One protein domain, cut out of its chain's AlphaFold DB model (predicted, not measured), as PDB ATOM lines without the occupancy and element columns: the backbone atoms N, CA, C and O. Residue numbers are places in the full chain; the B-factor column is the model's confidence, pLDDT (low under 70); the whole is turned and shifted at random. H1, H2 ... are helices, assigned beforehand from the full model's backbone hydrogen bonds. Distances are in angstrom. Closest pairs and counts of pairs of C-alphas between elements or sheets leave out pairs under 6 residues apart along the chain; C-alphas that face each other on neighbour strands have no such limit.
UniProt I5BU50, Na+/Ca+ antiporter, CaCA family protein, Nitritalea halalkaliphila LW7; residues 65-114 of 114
ATOM      1  N   LEU A  65     -17.591 -25.691  -2.985       81.12
ATOM      2  CA  LEU A  65     -18.984 -26.098  -3.217       81.12
ATOM      3  C   LEU A  65     -19.130 -26.892  -4.521       81.12
ATOM      4  O   LEU A  65     -20.010 -27.743  -4.627       81.12
ATOM      5  N   THR A  66     -18.236 -26.658  -5.484       80.44
ATOM      6  CA  THR A  66     -18.162 -27.391  -6.749       80.44
ATOM      7  C   THR A  66     -18.039 -28.897  -6.522       80.44
ATOM      8  O   THR A  66     -18.812 -29.650  -7.106       80.44
ATOM      9  N   ASP A  67     -17.165 -29.339  -5.615       80.88
ATOM     10  CA  ASP A  67     -16.961 -30.765  -5.317       80.88
ATOM     11  C   ASP A  67     -18.234 -31.407  -4.753       80.88
ATOM     12  O   ASP A  67     -18.600 -32.527  -5.115       80.88
ATOM     13  N   VAL A  68     -18.960 -30.664  -3.911       83.19
ATOM     14  CA  VAL A  68     -20.242 -31.101  -3.343       83.19
ATOM     15  C   VAL A  68     -21.296 -31.241  -4.442       83.19
ATOM     16  O   VAL A  68     -21.992 -32.255  -4.501       83.19
ATOM     17  N   TYR A  69     -21.403 -30.261  -5.344       86.19
ATOM     18  CA  TYR A  69     -22.352 -30.319  -6.457       86.19
ATOM     19  C   TYR A  69     -22.020 -31.429  -7.453       86.19
ATOM     20  O   TYR A  69     -22.931 -32.119  -7.904       86.19
ATOM     21  N   VAL A  70     -20.740 -31.642  -7.766       86.62
ATOM     22  CA  VAL A  70     -20.302 -32.741  -8.635       86.62
ATOM     23  C   VAL A  70     -20.627 -34.087  -7.995       86.62
ATOM     24  O   VAL A  70     -21.155 -34.965  -8.676       86.62
ATOM     25  N   HIS A  71     -20.391 -34.246  -6.691       85.94
ATOM     26  CA  HIS A  71     -20.729 -35.476  -5.978       85.94
ATOM     27  C   HIS A  71     -22.242 -35.746  -5.982       85.94
ATOM     28  O   HIS A  71     -22.673 -36.855  -6.299       85.94
ATOM     29  N   LEU A  72     -23.061 -34.725  -5.702       86.88
ATOM     30  CA  LEU A  72     -24.523 -34.832  -5.751       86.88
ATOM     31  C   LEU A  72     -25.030 -35.148  -7.160       86.88
ATOM     32  O   LEU A  72     -25.896 -36.009  -7.320       86.88
ATOM     33  N   LEU A  73     -24.479 -34.490  -8.183       88.94
ATOM     34  CA  LEU A  73     -24.827 -34.740  -9.577       88.94
ATOM     35  C   LEU A  73     -24.462 -36.169  -9.985       88.94
ATOM     36  O   LEU A  73     -25.285 -36.852 -10.588       88.94
ATOM     37  N   ALA A  74     -23.265 -36.640  -9.630       87.56
ATOM     38  CA  ALA A  74     -22.824 -38.000  -9.916       87.56
ATOM     39  C   ALA A  74     -23.721 -39.042  -9.228       87.56
ATOM     40  O   ALA A  74     -24.138 -40.007  -9.870       87.56
ATOM     41  N   ALA A  75     -24.076 -38.827  -7.957       86.38
ATOM     42  CA  ALA A  75     -24.982 -39.705  -7.221       86.38
ATOM     43  C   ALA A  75     -26.390 -39.733  -7.840       86.38
ATOM     44  O   ALA A  75     -26.962 -40.807  -8.028       86.38
ATOM     45  N   ALA A  76     -26.931 -38.568  -8.211       87.12
ATOM     46  CA  ALA A  76     -28.231 -38.463  -8.869       87.12
ATOM     47  C   ALA A  76     -28.228 -39.131 -10.252       87.12
ATOM     48  O   ALA A  76     -29.160 -39.857 -10.589       87.12
ATOM     49  N   LEU A  77     -27.169 -38.931 -11.037       87.12
ATOM     50  CA  LEU A  77     -27.028 -39.523 -12.363       87.12
ATOM     51  C   LEU A  77     -26.909 -41.048 -12.274       87.12
ATOM     52  O   LEU A  77     -27.612 -41.752 -12.992       87.12
ATOM     53  N   LEU A  78     -26.109 -41.564 -11.334       84.75
ATOM     54  CA  LEU A  78     -26.026 -42.997 -11.048       84.75
ATOM     55  C   LEU A  78     -27.399 -43.567 -10.656       84.75
ATOM     56  O   LEU A  78     -27.808 -44.601 -11.180       84.75
ATOM     57  N   PHE A  79     -28.129 -42.876  -9.775       84.19
ATOM     58  CA  PHE A  79     -29.473 -43.275  -9.359       84.19
ATOM     59  C   PHE A  79     -30.428 -43.340 -10.557       84.19
ATOM     60  O   PHE A  79     -31.066 -44.366 -10.783       84.19
ATOM     61  N   VAL A  80     -30.486 -42.292 -11.381       84.88
ATOM     62  CA  VAL A  80     -31.340 -42.271 -12.577       84.88
ATOM     63  C   VAL A  80     -30.981 -43.408 -13.533       84.88
ATOM     64  O   VAL A  80     -31.885 -44.112 -13.971       84.88
ATOM     65  N   LEU A  81     -29.697 -43.639 -13.820       83.81
ATOM     66  CA  LEU A  81     -29.263 -44.707 -14.730       83.81
ATOM     67  C   LEU A  81     -29.658 -46.100 -14.217       83.81
ATOM     68  O   LEU A  81     -30.188 -46.903 -14.978       83.81
ATOM     69  N   ILE A  82     -29.508 -46.359 -12.915       81.12
ATOM     70  CA  ILE A  82     -29.913 -47.636 -12.307       81.12
ATOM     71  C   ILE A  82     -31.429 -47.872 -12.437       81.12
ATOM     72  O   ILE A  82     -31.850 -49.003 -12.669       81.12
ATOM     73  N   PHE A  83     -32.257 -46.835 -12.275       77.50
ATOM     74  CA  PHE A  83     -33.722 -46.967 -12.229       77.50
ATOM     75  C   PHE A  83     -34.442 -46.690 -13.558       77.50
ATOM     76  O   PHE A  83     -35.654 -46.882 -13.644       77.50
ATOM     77  N   ARG A  84     -33.730 -46.268 -14.608       73.06
ATOM     78  CA  ARG A  84     -34.318 -45.939 -15.918       73.06
ATOM     79  C   ARG A  84     -34.802 -47.166 -16.699       73.06
ATOM     80  O   ARG A  84     -35.707 -47.040 -17.522       73.06
ATOM     81  N   GLY A  85     -34.217 -48.341 -16.467       62.94
ATOM     82  CA  GLY A  85     -34.547 -49.581 -17.175       62.94
ATOM     83  C   GLY A  85     -35.217 -50.625 -16.282       62.94
ATOM     84  O   GLY A  85     -34.874 -50.769 -15.111       62.94
ATOM     85  N   ALA A  86     -36.105 -51.441 -16.863       59.09
ATOM     86  CA  ALA A  86     -36.779 -52.557 -16.182       59.09
ATOM     87  C   ALA A  86     -35.819 -53.617 -15.586       59.09
ATOM     88  O   ALA A  86     -36.254 -54.493 -14.846       59.09
ATOM     89  N   GLY A  87     -34.520 -53.544 -15.905       62.50
ATOM     90  CA  GLY A  87     -33.507 -54.523 -15.517       62.50
ATOM     91  C   GLY A  87     -32.567 -54.133 -14.376       62.50
ATOM     92  O   GLY A  87     -31.702 -54.951 -14.085       62.50
ATOM     93  N   ARG A  88     -32.682 -52.941 -13.755       67.25
ATOM     94  CA  ARG A  88     -31.722 -52.435 -12.737       67.25
ATOM     95  C   ARG A  88     -30.264 -52.683 -13.145       67.25
ATOM     96  O   ARG A  88     -29.489 -53.269 -12.401       67.25
ATOM     97  N   GLN A  89     -29.908 -52.318 -14.369       71.06
ATOM     98  CA  GLN A  89     -28.611 -52.637 -14.960       71.06
ATOM     99  C   GLN A  89     -28.032 -51.396 -15.620       71.06
ATOM    100  O   GLN A  89     -28.766 -50.660 -16.267       71.06
ATOM    101  N   ILE A  90     -26.724 -51.209 -15.451       80.12
ATOM    102  CA  ILE A  90     -25.943 -50.204 -16.172       80.12
ATOM    103  C   ILE A  90     -25.363 -50.886 -17.407       80.12
ATOM    104  O   ILE A  90     -24.658 -51.895 -17.285       80.12
ATOM    105  N   ASP A  91     -25.667 -50.359 -18.588       83.94
ATOM    106  CA  ASP A  91     -25.128 -50.896 -19.833       83.94
ATOM    107  C   ASP A  91     -23.675 -50.428 -20.095       83.94
ATOM    108  O   ASP A  91     -23.089 -49.620 -19.370       83.94
ATOM    109  N   ARG A  92     -23.039 -50.969 -21.142       85.56
ATOM    110  CA  ARG A  92     -21.654 -50.603 -21.496       85.56
ATOM    111  C   ARG A  92     -21.501 -49.137 -21.908       85.56
ATOM    112  O   ARG A  92     -20.420 -48.583 -21.724       85.56
ATOM    113  N   VAL A  93     -22.535 -48.534 -22.487       87.69
ATOM    114  CA  VAL A  93     -22.517 -47.148 -22.963       87.69
ATOM    115  C   VAL A  93     -22.649 -46.199 -21.775       87.69
ATOM    116  O   VAL A  93     -21.849 -45.279 -21.640       87.69
ATOM    117  N   GLU A  94     -23.586 -46.470 -20.870       86.44
ATOM    118  CA  GLU A  94     -23.794 -45.762 -19.609       86.44
ATOM    119  C   GLU A  94     -22.556 -45.859 -18.714       86.44
ATOM    120  O   GLU A  94     -22.078 -44.848 -18.200       86.44
ATOM    121  N   GLY A  95     -21.965 -47.053 -18.594       86.38
ATOM    122  CA  GLY A  95     -20.704 -47.249 -17.879       86.38
ATOM    123  C   GLY A  95     -19.536 -46.486 -18.514       86.38
ATOM    124  O   GLY A  95     -18.753 -45.853 -17.806       86.38
ATOM    125  N   GLY A  96     -19.434 -46.491 -19.847       90.44
ATOM    126  CA  GLY A  96     -18.429 -45.715 -20.579       90.44
ATOM    127  C   GLY A  96     -18.597 -44.205 -20.389       90.44
ATOM    128  O   GLY A  96     -17.615 -43.496 -20.174       90.44
ATOM    129  N   PHE A  97     -19.837 -43.720 -20.396       90.44
ATOM    130  CA  PHE A  97     -20.168 -42.321 -20.139       90.44
ATOM    131  C   PHE A  97     -19.803 -41.895 -18.709       90.44
ATOM    132  O   PHE A  97     -19.174 -40.854 -18.519       90.44
ATOM    133  N   LEU A  98     -20.113 -42.723 -17.705       88.06
ATOM    134  CA  LEU A  98     -19.717 -42.485 -16.313       88.06
ATOM    135  C   LEU A  98     -18.192 -42.428 -16.145       88.06
ATOM    136  O   LEU A  98     -17.678 -41.534 -15.473       88.06
ATOM    137  N   LEU A  99     -17.457 -43.342 -16.787       89.69
ATOM    138  CA  LEU A  99     -15.991 -43.340 -16.770       89.69
ATOM    139  C   LEU A  99     -15.404 -42.101 -17.451       89.69
ATOM    140  O   LEU A  99     -14.421 -41.543 -16.963       89.69
ATOM    141  N   PHE A 100     -16.011 -41.649 -18.550       92.62
ATOM    142  CA  PHE A 100     -15.610 -40.418 -19.224       92.62
ATOM    143  C   PHE A 100     -15.781 -39.193 -18.315       92.62
ATOM    144  O   PHE A 100     -14.841 -38.414 -18.166       92.62
ATOM    145  N   LEU A 101     -16.935 -39.055 -17.651       89.69
ATOM    146  CA  LEU A 101     -17.176 -37.971 -16.690       89.69
ATOM    147  C   LEU A 101     -16.189 -38.010 -15.518       89.69
ATOM    148  O   LEU A 101     -15.652 -36.971 -15.133       89.69
ATOM    149  N   TYR A 102     -15.906 -39.201 -14.985       86.69
ATOM    150  CA  TYR A 102     -14.905 -39.380 -13.936       86.69
ATOM    151  C   TYR A 102     -13.506 -38.940 -14.394       86.69
ATOM    152  O   TYR A 102     -12.828 -38.198 -13.685       86.69
ATOM    153  N   GLY A 103     -13.085 -39.337 -15.600       89.25
ATOM    154  CA  GLY A 103     -11.801 -38.925 -16.173       89.25
ATOM    155  C   GLY A 103     -11.707 -37.413 -16.396       89.25
ATOM    156  O   GLY A 103     -10.677 -36.807 -16.090       89.25
ATOM    157  N   LEU A 104     -12.792 -36.792 -16.867       89.50
ATOM    158  CA  LEU A 104     -12.881 -35.345 -17.052       89.50
ATOM    159  C   LEU A 104     -12.732 -34.601 -15.716       89.50
ATOM    160  O   LEU A 104     -11.915 -33.688 -15.621       89.50
ATOM    161  N   TYR A 105     -13.445 -35.045 -14.676       84.94
ATOM    162  CA  TYR A 105     -13.359 -34.473 -13.330       84.94
ATOM    163  C   TYR A 105     -11.969 -34.640 -12.699       84.94
ATOM    164  O   TYR A 105     -11.400 -33.691 -12.163       84.94
ATOM    165  N   MET A 106     -11.374 -35.831 -12.806       83.19
ATOM    166  CA  MET A 106     -10.014 -36.069 -12.316       83.19
ATOM    167  C   MET A 106      -8.999 -35.161 -13.015       83.19
ATOM    168  O   MET A 106      -8.100 -34.625 -12.371       83.19
ATOM    169  N   THR A 107      -9.163 -34.942 -14.321       85.94
ATOM    170  CA  THR A 107      -8.284 -34.055 -15.093       85.94
ATOM    171  C   THR A 107      -8.466 -32.594 -14.680       85.94
ATOM    172  O   THR A 107      -7.470 -31.907 -14.464       85.94
ATOM    173  N   SER A 108      -9.704 -32.113 -14.500       83.44
ATOM    174  CA  SER A 108      -9.945 -30.743 -14.023       83.44
ATOM    175  C   SER A 108      -9.378 -30.510 -12.624       83.44
ATOM    176  O   SER A 108      -8.784 -29.462 -12.374       83.44
ATOM    177  N   LEU A 109      -9.500 -31.502 -11.735       78.38
ATOM    178  CA  LEU A 109      -8.975 -31.439 -10.373       78.38
ATOM    179  C   LEU A 109      -7.438 -31.434 -10.354       78.38
ATOM    180  O   LEU A 109      -6.831 -30.643  -9.635       78.38
ATOM    181  N   LEU A 110      -6.793 -32.278 -11.171       79.38
ATOM    182  CA  LEU A 110      -5.329 -32.340 -11.275       79.38
ATOM    183  C   LEU A 110      -4.722 -31.078 -11.898       79.38
ATOM    184  O   LEU A 110      -3.634 -30.666 -11.498       79.38
ATOM    185  N   LEU A 111      -5.418 -30.460 -12.854       81.50
ATOM    186  CA  LEU A 111      -4.999 -29.203 -13.475       81.50
ATOM    187  C   LEU A 111      -5.309 -27.969 -12.610       81.50
ATOM    188  O   LEU A 111      -4.916 -26.866 -12.978       81.50
ATOM    189  N   GLY A 112      -5.991 -28.138 -11.469       69.56
ATOM    190  CA  GLY A 112      -6.353 -27.037 -10.573       69.56
ATOM    191  C   GLY A 112      -7.373 -26.071 -11.177       69.56
ATOM    192  O   GLY A 112      -7.364 -24.891 -10.846       69.56
ATOM    193  N   ILE A 113      -8.225 -26.556 -12.088       63.00
ATOM    194  CA  ILE A 113      -9.267 -25.759 -12.762       63.00
ATOM    195  C   ILE A 113     -10.551 -25.680 -11.893       63.00
ATOM    196  O   ILE A 113     -11.580 -25.180 -12.339       63.00
ATOM    197  N   GLY A 114     -10.505 -26.148 -10.639       54.59
ATOM    198  CA  GLY A 114     -11.620 -26.167  -9.683       54.59
ATOM    199  C   GLY A 114     -11.277 -25.510  -8.357       54.59
ATOM    200  O   GLY A 114     -10.121 -25.684  -7.903       54.59
TER     201      GLY A 114
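AT A GLANCE: This is residues 65 to 114 of the 114 residues of the protein "Na+/Ca+ antiporter, CaCA family protein" of Nitritalea halalkaliphila LW7 (UniProt I5BU50). What shape does the printed part make? Two long helices, H1 and then H2, lie side by side and run opposite ways, a loosely closed, flat pair joined by a loop at one end, where residues 83 to 88 stick out. How large and how dense is it? The printed part has 50 residues, is all helix with no named strand, and is loose, with a radius of gyration of the C-alphas of 12.5 A and spans of 40 by 21 by 7 A.

IN THESE COORDINATES: Where is H1? It holds residues 65 to 83, 27.1 A long, from C-alpha 65 at (-18.984, -26.098, -3.217). Where is H2? It holds residues 92 to 110, 26.5 A long, ending with C-alpha 110 at (-5.329, -32.340, -11.275).

HOW THE PARTS SIT: How does H1 stand to H2? They are close but not clearly touching; the closest C-alphas, of Leu 81 and Glu 94, are 7.4 A apart. Their lines stand at a shallow tilt of 6 degrees, opposite ways. What do the backbones show? In H1 and H2 every O i to N i+4 pair is within hydrogen-bond range.

THE WHOLE: Is there a cut or a long link? The printed part has no cut, and the link from H1 to H2, 8 residues, is short. Where is confidence low? Residues 85 to 88 and 112 to 114 have pLDDT under 70.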